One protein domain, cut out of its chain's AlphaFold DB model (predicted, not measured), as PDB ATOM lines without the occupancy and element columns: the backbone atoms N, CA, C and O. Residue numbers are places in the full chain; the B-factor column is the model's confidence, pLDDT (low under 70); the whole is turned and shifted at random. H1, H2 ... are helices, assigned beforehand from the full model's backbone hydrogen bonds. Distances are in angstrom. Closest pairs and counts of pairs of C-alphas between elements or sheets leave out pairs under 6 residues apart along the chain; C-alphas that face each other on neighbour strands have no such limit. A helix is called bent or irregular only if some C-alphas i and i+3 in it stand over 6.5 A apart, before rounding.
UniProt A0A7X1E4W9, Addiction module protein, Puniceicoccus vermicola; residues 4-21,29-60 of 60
ATOM      1  N   GLU A   4    -145.007  44.493  88.586       97.44
ATOM      2  CA  GLU A   4    -145.448  45.094  89.843       97.44
ATOM      3  C   GLU A   4    -146.784  45.835  89.692       97.44
ATOM      4  O   GLU A   4    -147.693  45.645  90.496       97.44
ATOM      5  N   GLU A   5    -146.941  46.626  88.629       97.50
ATOM      6  CA  GLU A   5    -148.193  47.338  88.352       97.50
ATOM      7  C   GLU A   5    -149.354  46.369  88.099       97.50
ATOM      8  O   GLU A   5    -150.471  46.618  88.551       97.50
ATOM      9  N   ARG A   6    -149.101  45.244  87.415       97.31
ATOM     10  CA  ARG A   6    -150.125  44.210  87.187       97.31
ATOM     11  C   ARG A   6    -150.539  43.521  88.486       97.31
ATOM     12  O   ARG A   6    -151.732  43.343  88.705       97.31
ATOM     13  N   LEU A   7    -149.583  43.177  89.351       97.69
ATOM     14  CA  LEU A   7    -149.875  42.547  90.644       97.69
ATOM     15  C   LEU A   7    -150.687  43.477  91.551       97.69
ATOM     16  O   LEU A   7    -151.711  43.065  92.088       97.69
ATOM     17  N   ARG A   8    -150.304  44.757  91.640       97.38
ATOM     18  CA  ARG A   8    -151.075  45.758  92.395       97.38
ATOM     19  C   ARG A   8    -152.498  45.908  91.856       97.38
ATOM     20  O   ARG A   8    -153.437  45.983  92.641       97.38
ATOM     21  N   ALA A   9    -152.671  45.912  90.533       97.12
ATOM     22  CA  ALA A   9    -153.997  45.963  89.925       97.12
ATOM     23  C   ALA A   9    -154.841  44.721  90.267       97.12
ATOM     24  O   ALA A   9    -156.006  44.869  90.633       97.12
ATOM     25  N   MET A  10    -154.262  43.515  90.215       97.12
ATOM     26  CA  MET A  10    -154.949  42.281  90.621       97.12
ATOM     27  C   MET A  10    -155.405  42.339  92.082       97.12
ATOM     28  O   MET A  10    -156.540  41.985  92.385       97.12
ATOM     29  N   GLU A  11    -154.554  42.837  92.976       96.19
ATOM     30  CA  GLU A  11    -154.869  42.944  94.399       96.19
ATOM     31  C   GLU A  11    -155.947  43.997  94.684       96.19
ATOM     32  O   GLU A  11    -156.830  43.788  95.515       96.19
ATOM     33  N   MET A  12    -155.946  45.111  93.949       95.88
ATOM     34  CA  MET A  12    -157.027  46.097  94.016       95.88
ATOM     35  C   MET A  12    -158.368  45.514  93.555       95.88
ATOM     36  O   MET A  12    -159.381  45.737  94.216       95.88
ATOM     37  N   ILE A  13    -158.376  44.752  92.455       94.12
ATOM     38  CA  ILE A  13    -159.580  44.067  91.959       94.12
ATOM     39  C   ILE A  13    -160.071  43.064  93.004       94.12
ATOM     40  O   ILE A  13    -161.244  43.081  93.366       94.12
ATOM     41  N   TRP A  14    -159.174  42.240  93.544       92.25
ATOM     42  CA  TRP A  14    -159.508  41.244  94.558       92.25
ATOM     43  C   TRP A  14    -160.128  41.873  95.812       92.25
ATOM     44  O   TRP A  14    -161.201  41.462  96.250       92.25
ATOM     45  N   ASN A  15    -159.516  42.937  96.338       91.56
ATOM     46  CA  ASN A  15    -160.040  43.688  97.483       91.56
ATOM     47  C   ASN A  15    -161.403  44.343  97.209       91.56
ATOM     48  O   ASN A  15    -162.161  44.593  98.146       91.56
ATOM     49  N   SER A  16    -161.700  44.675  95.950       90.62
ATOM     50  CA  SER A  16    -163.010  45.193  95.550       90.62
ATOM     51  C   SER A  16    -164.059  44.084  95.565       90.62
ATOM     52  O   SER A  16    -165.120  44.272  96.150       90.62
ATOM     53  N   LEU A  17    -163.738  42.927  94.981       86.75
ATOM     54  CA  LEU A  17    -164.636  41.771  94.910       86.75
ATOM     55  C   LEU A  17    -164.958  41.206  96.298       86.75
ATOM     56  O   LEU A  17    -166.093  40.838  96.559       86.75
ATOM     57  N   GLN A  18    -163.993  41.192  97.223       84.62
ATOM     58  CA  GLN A  18    -164.223  40.720  98.596       84.62
ATOM     59  C   GLN A  18    -165.234  41.560  99.386       84.62
ATOM     60  O   GLN A  18    -165.818  41.066 100.346       84.62
ATOM     61  N   LYS A  19    -165.410  42.836  99.026       80.62
ATOM     62  CA  LYS A  19    -166.375  43.739  99.678       80.62
ATOM     63  C   LYS A  19    -167.773  43.613  99.088       80.62
ATOM     64  O   LYS A  19    -168.724  44.152  99.648       80.62
ATOM     65  N   GLU A  20    -167.884  42.948  97.949       75.56
ATOM     66  CA  GLU A  20    -169.142  42.644  97.308       75.56
ATOM     67  C   GLU A  20    -169.664  41.350  97.950       75.56
ATOM     68  O   GLU A  20    -169.219  40.254  97.623       75.56
ATOM     69  N   GLU A  21    -170.599  41.461  98.901       65.56
ATOM     70  CA  GLU A  21    -171.352  40.313  99.445       65.56
ATOM     71  C   GLU A  21    -172.345  39.770  98.400       65.56
ATOM     72  O   GLU A  21    -173.523  39.536  98.667       65.56
ATOM     73  N   TRP A  29    -174.999  23.243  86.736       94.44
ATOM     74  CA  TRP A  29    -174.221  22.044  86.402       94.44
ATOM     75  C   TRP A  29    -173.217  21.638  87.492       94.44
ATOM     76  O   TRP A  29    -172.704  20.520  87.484       94.44
ATOM     77  N   HIS A  30    -172.905  22.529  88.438       94.56
ATOM     78  CA  HIS A  30    -171.851  22.298  89.426       94.56
ATOM     79  C   HIS A  30    -172.210  21.134  90.360       94.56
ATOM     80  O   HIS A  30    -171.358  20.306  90.677       94.56
ATOM     81  N   ALA A  31    -173.490  21.024  90.730       92.25
ATOM     82  CA  ALA A  31    -173.996  19.920  91.539       92.25
ATOM     83  C   ALA A  31    -173.857  18.565  90.824       92.25
ATOM     84  O   ALA A  31    -173.426  17.594  91.440       92.25
ATOM     85  N   GLU A  32    -174.149  18.511  89.523       95.75
ATOM     86  CA  GLU A  32    -174.063  17.283  88.720       95.75
ATOM     87  C   GLU A  32    -172.625  16.746  88.669       95.75
ATOM     88  O   GLU A  32    -172.387  15.562  88.901       95.75
ATOM     89  N   VAL A  33    -171.647  17.633  88.454       96.19
ATOM     90  CA  VAL A  33    -170.221  17.266  88.426       96.19
ATOM     91  C   VAL A  33    -169.735  16.778  89.792       96.19
ATOM     92  O   VAL A  33    -168.936  15.841  89.870       96.19
ATOM     93  N   LEU A  34    -170.181  17.411  90.879       94.75
ATOM     94  CA  LEU A  34    -169.814  16.991  92.233       94.75
ATOM     95  C   LEU A  34    -170.396  15.618  92.575       94.75
ATOM     96  O   LEU A  34    -169.686  14.800  93.162       94.75
ATOM     97  N   GLU A  35    -171.636  15.349  92.169       95.69
ATOM     98  CA  GLU A  35    -172.279  14.052  92.375       95.69
ATOM     99  C   GLU A  35    -171.566  12.941  91.593       95.69
ATOM    100  O   GLU A  35    -171.238  11.895  92.153       95.69
ATOM    101  N   GLU A  36    -171.215  13.192  90.327       96.62
ATOM    102  CA  GLU A  36    -170.444  12.241  89.518       96.62
ATOM    103  C   GLU A  36    -169.091  11.914  90.171       96.62
ATOM    104  O   GLU A  36    -168.698  10.749  90.279       96.62
ATOM    105  N   ARG A  37    -168.370  12.941  90.642       95.88
ATOM    106  CA  ARG A  37    -167.070  12.767  91.307       95.88
ATOM    107  C   ARG A  37    -167.200  12.011  92.624       95.88
ATOM    108  O   ARG A  37    -166.377  11.137  92.888       95.88
ATOM    109  N   ARG A  38    -168.224  12.313  93.426       95.62
ATOM    110  CA  ARG A  38    -168.498  11.593  94.676       95.62
ATOM    111  C   ARG A  38    -168.797  10.120  94.408       95.62
ATOM    112  O   ARG A  38    -168.177   9.269  95.033       95.62
ATOM    113  N   SER A  39    -169.628   9.821  93.414       97.19
ATOM    114  CA  SER A  39    -169.940   8.443  93.022       97.19
ATOM    115  C   SER A  39    -168.690   7.640  92.631       97.19
ATOM    116  O   SER A  39    -168.550   6.484  93.024       97.19
ATOM    117  N   LYS A  40    -167.728   8.254  91.925       97.31
ATOM    118  CA  LYS A  40    -166.442   7.605  91.603       97.31
ATOM    119  C   LYS A  40    -165.614   7.293  92.848       97.31
ATOM    120  O   LYS A  40    -165.008   6.228  92.909       97.31
ATOM    121  N   ILE A  41    -165.599   8.189  93.835       96.44
ATOM    122  CA  ILE A  41    -164.909   7.955  95.113       96.44
ATOM    123  C   ILE A  41    -165.568   6.786  95.853       96.44
ATOM    124  O   ILE A  41    -164.878   5.857  96.265       96.44
ATOM    125  N   ASP A  42    -166.899   6.782  95.947       96.19
ATOM    126  CA  ASP A  42    -167.657   5.741  96.654       96.19
ATOM    127  C   ASP A  42    -167.518   4.358  95.989       96.19
ATOM    128  O   ASP A  42    -167.535   3.328  96.663       96.19
ATOM    129  N   GLN A  43    -167.326   4.324  94.666       97.31
ATOM    130  CA  GLN A  43    -167.049   3.106  93.897       97.31
ATOM    131  C   GLN A  43    -165.574   2.663  93.947       97.31
ATOM    132  O   GLN A  43    -165.226   1.657  93.328       97.31
ATOM    133  N   GLY A  44    -164.694   3.404  94.632       95.88
ATOM    134  CA  GLY A  44    -163.252   3.130  94.667       95.88
ATOM    135  C   GLY A  44    -162.539   3.387  93.335       95.88
ATOM    136  O   GLY A  44    -161.470   2.839  93.088       95.88
ATOM    137  N   GLN A  45    -163.140   4.189  92.454       96.12
ATOM    138  CA  GLN A  45    -162.601   4.562  91.139       96.12
ATOM    139  C   GLN A  45    -161.854   5.904  91.163       96.12
ATOM    140  O   GLN A  45    -161.305   6.321  90.144       96.12
ATOM    141  N   ALA A  46    -161.864   6.605  92.296       94.12
ATOM    142  CA  ALA A  46    -161.131   7.843  92.508       94.12
ATOM    143  C   ALA A  46    -160.631   7.920  93.953       94.12
ATOM    144  O   ALA A  46    -161.332   7.522  94.882       94.12
ATOM    145  N   GLU A  47    -159.437   8.478  94.132       91.62
ATOM    146  CA  GLU A  47    -158.795   8.643  95.434       91.62
ATOM    147  C   GLU A  47    -158.437  10.110  95.672       91.62
ATOM    148  O   GLU A  47    -158.219  10.887  94.736       91.62
ATOM    149  N   PHE A  48    -158.376  10.494  96.945       92.88
ATOM    150  CA  PHE A  48    -157.848  11.795  97.324       92.88
ATOM    151  C   PHE A  48    -156.326  11.760  97.272       92.88
ATOM    152  O   PHE A  48    -155.699  10.896  97.878       92.88
ATOM    153  N   VAL A  49    -155.748  12.751  96.603       94.44
ATOM    154  CA  VAL A  49    -154.305  12.984  96.579       94.44
ATOM    155  C   VAL A  49    -153.981  14.289  97.291       94.44
ATOM    156  O   VAL A  49    -154.815  15.196  97.392       94.44
ATOM    157  N   SER A  50    -152.755  14.401  97.781       96.50
ATOM    158  CA  SER A  50    -152.230  15.671  98.268       96.50
ATOM    159  C   SER A  50    -152.115  16.690  97.129       96.50
ATOM    160  O   SER A  50    -152.003  16.346  95.952       96.50
ATOM    161  N   LEU A  51    -152.090  17.978  97.480       94.75
ATOM    162  CA  LEU A  51    -151.872  19.037  96.490       94.75
ATOM    163  C   LEU A  51    -150.506  18.915  95.799       94.75
ATOM    164  O   LEU A  51    -150.385  19.287  94.635       94.75
ATOM    165  N   ASP A  52    -149.492  18.394  96.491       95.75
ATOM    166  CA  ASP A  52    -148.165  18.194  95.905       95.75
ATOM    167  C   ASP A  52    -148.156  17.044  94.889       95.75
ATOM    168  O   ASP A  52    -147.508  17.151  93.848       95.75
ATOM    169  N   GLU A  53    -148.905  15.968  95.141       95.44
ATOM    170  CA  GLU A  53    -149.128  14.894  94.163       95.44
ATOM    171  C   GLU A  53    -149.955  15.387  92.973       95.44
ATOM    172  O   GLU A  53    -149.588  15.133  91.828       95.44
ATOM    173  N   ALA A  54    -151.016  16.160  93.224       94.19
ATOM    174  CA  ALA A  54    -151.848  16.734  92.169       94.19
ATOM    175  C   ALA A  54    -151.050  17.646  91.225       94.19
ATOM    176  O   ALA A  54    -151.229  17.569  90.014       94.19
ATOM    177  N   LYS A  55    -150.149  18.486  91.757       94.50
ATOM    178  CA  LYS A  55    -149.275  19.339  90.931       94.50
ATOM    179  C   LYS A  55    -148.415  18.510  89.981       94.50
ATOM    180  O   LYS A  55    -148.392  18.804  88.795       94.50
ATOM    181  N   LYS A  56    -147.778  17.448  90.483       94.94
ATOM    182  CA  LYS A  56    -146.941  16.562  89.658       94.94
ATOM    183  C   LYS A  56    -147.728  15.904  88.525       94.94
ATOM    184  O   LYS A  56    -147.208  15.799  87.427       94.94
ATOM    185  N   LEU A  57    -148.975  15.502  88.783       91.62
ATOM    186  CA  LEU A  57    -149.856  14.892  87.777       91.62
ATOM    187  C   LEU A  57    -150.319  15.870  86.682       91.62
ATOM    188  O   LEU A  57    -150.747  15.425  85.625       91.62
ATOM    189  N   LEU A  58    -150.297  17.180  86.948       88.94
ATOM    190  CA  LEU A  58    -150.765  18.226  86.028       88.94
ATOM    191  C   LEU A  58    -149.629  18.907  85.248       88.94
ATOM    192  O   LEU A  58    -149.907  19.695  84.347       88.94
ATOM    193  N   GLU A  59    -148.374  18.660  85.621       81.94
ATOM    194  CA  GLU A  59    -147.178  19.211  84.966       81.94
ATOM    195  C   GLU A  59    -146.664  18.335  83.796       81.94
ATOM    196  O   GLU A  59    -145.659  18.692  83.178       81.94
ATOM    197  N   GLU A  60    -147.358  17.236  83.466       51.44
ATOM    198  CA  GLU A  60    -147.129  16.365  82.291       51.44
ATOM    199  C   GLU A  60    -148.046  16.715  81.105       51.44
ATOM    200  O   GLU A  60    -147.544  16.689  79.954       51.44
TER     201      GLU A  60
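What this domain is: This is residues 4 to 21 and 29 to 60 of the 60 residues of the protein "Addiction module protein" of Puniceicoccus vermicola (UniProt A0A7X1E4W9). Three separate helices with empty space between them make an open, flat outline: H1 is a lone rod on one side of the cut, and beyond it H2 and H3 sit at the two ends of an extended link, residues 43 to 50. No helix touches another, and there is no shared core. You have 50 printed residues with three named helices in the order H1, H2, H3 and no named strand; the class is all helix. The whole is extended, with a radius of gyration of the C-alphas of 17.9 A, and the C-alphas span 47 by 31 by 15 A along their three main axes.

How they stand to each other: Start at the first printed residue, where H1, residues 4 to 17, stands free, as do residues 18 to 21 after it. Go past the cut to H2, residues 29 to 42, which is apart from H1: no C-alpha of the one is within 8 A of the other. In H2, residues 29 to 36 and residues 39 to 42 stand free. Read on through the short link of 8 residues to H3, residues 51 to 58, which is apart from both H1 and H2. Residues 47 to 60, of which 51 to 58 belong to H3, stand free. Look at the backbone of H1, H2 and H3: every O i to N i+4 pair inside them is within hydrogen-bond range.

Where its parts are: Find C-alpha 4 at (-145.448, 45.094, 89.843); from there H1 runs 20.1 A to C-alpha 17. Across the cut, find C-alpha 29 at (-174.221, 22.044, 86.402), where H2 begins; it runs 20.3 A to C-alpha 42. H3 begins at Leu 51 and runs 10.6 A to C-alpha 58, which you find at (-150.765, 18.226, 86.028). H1 and H2 are the longest helices by residues, with 14 each, and H3 has 8. None of the three is bent or irregular.

The domain as a whole: The two C-alphas farthest apart are those of Glu 5 and Gln 43, at 48.4 A, and the C-alphas of Glu 4 and Glu 60, the first and last printed, are 29.8 A apart. Look for the cut after Glu 21: residues 22 to 28 are not printed, and C-alphas 21 and 29 are 22.6 A apart across it. The link from H1 to H2 runs across this cut, and the link from H2 to H3 is short. The mean pLDDT of the printed part is 92.3, and in this predicted model residues 21 and 60 are under 70; residue 60 is the chain's last.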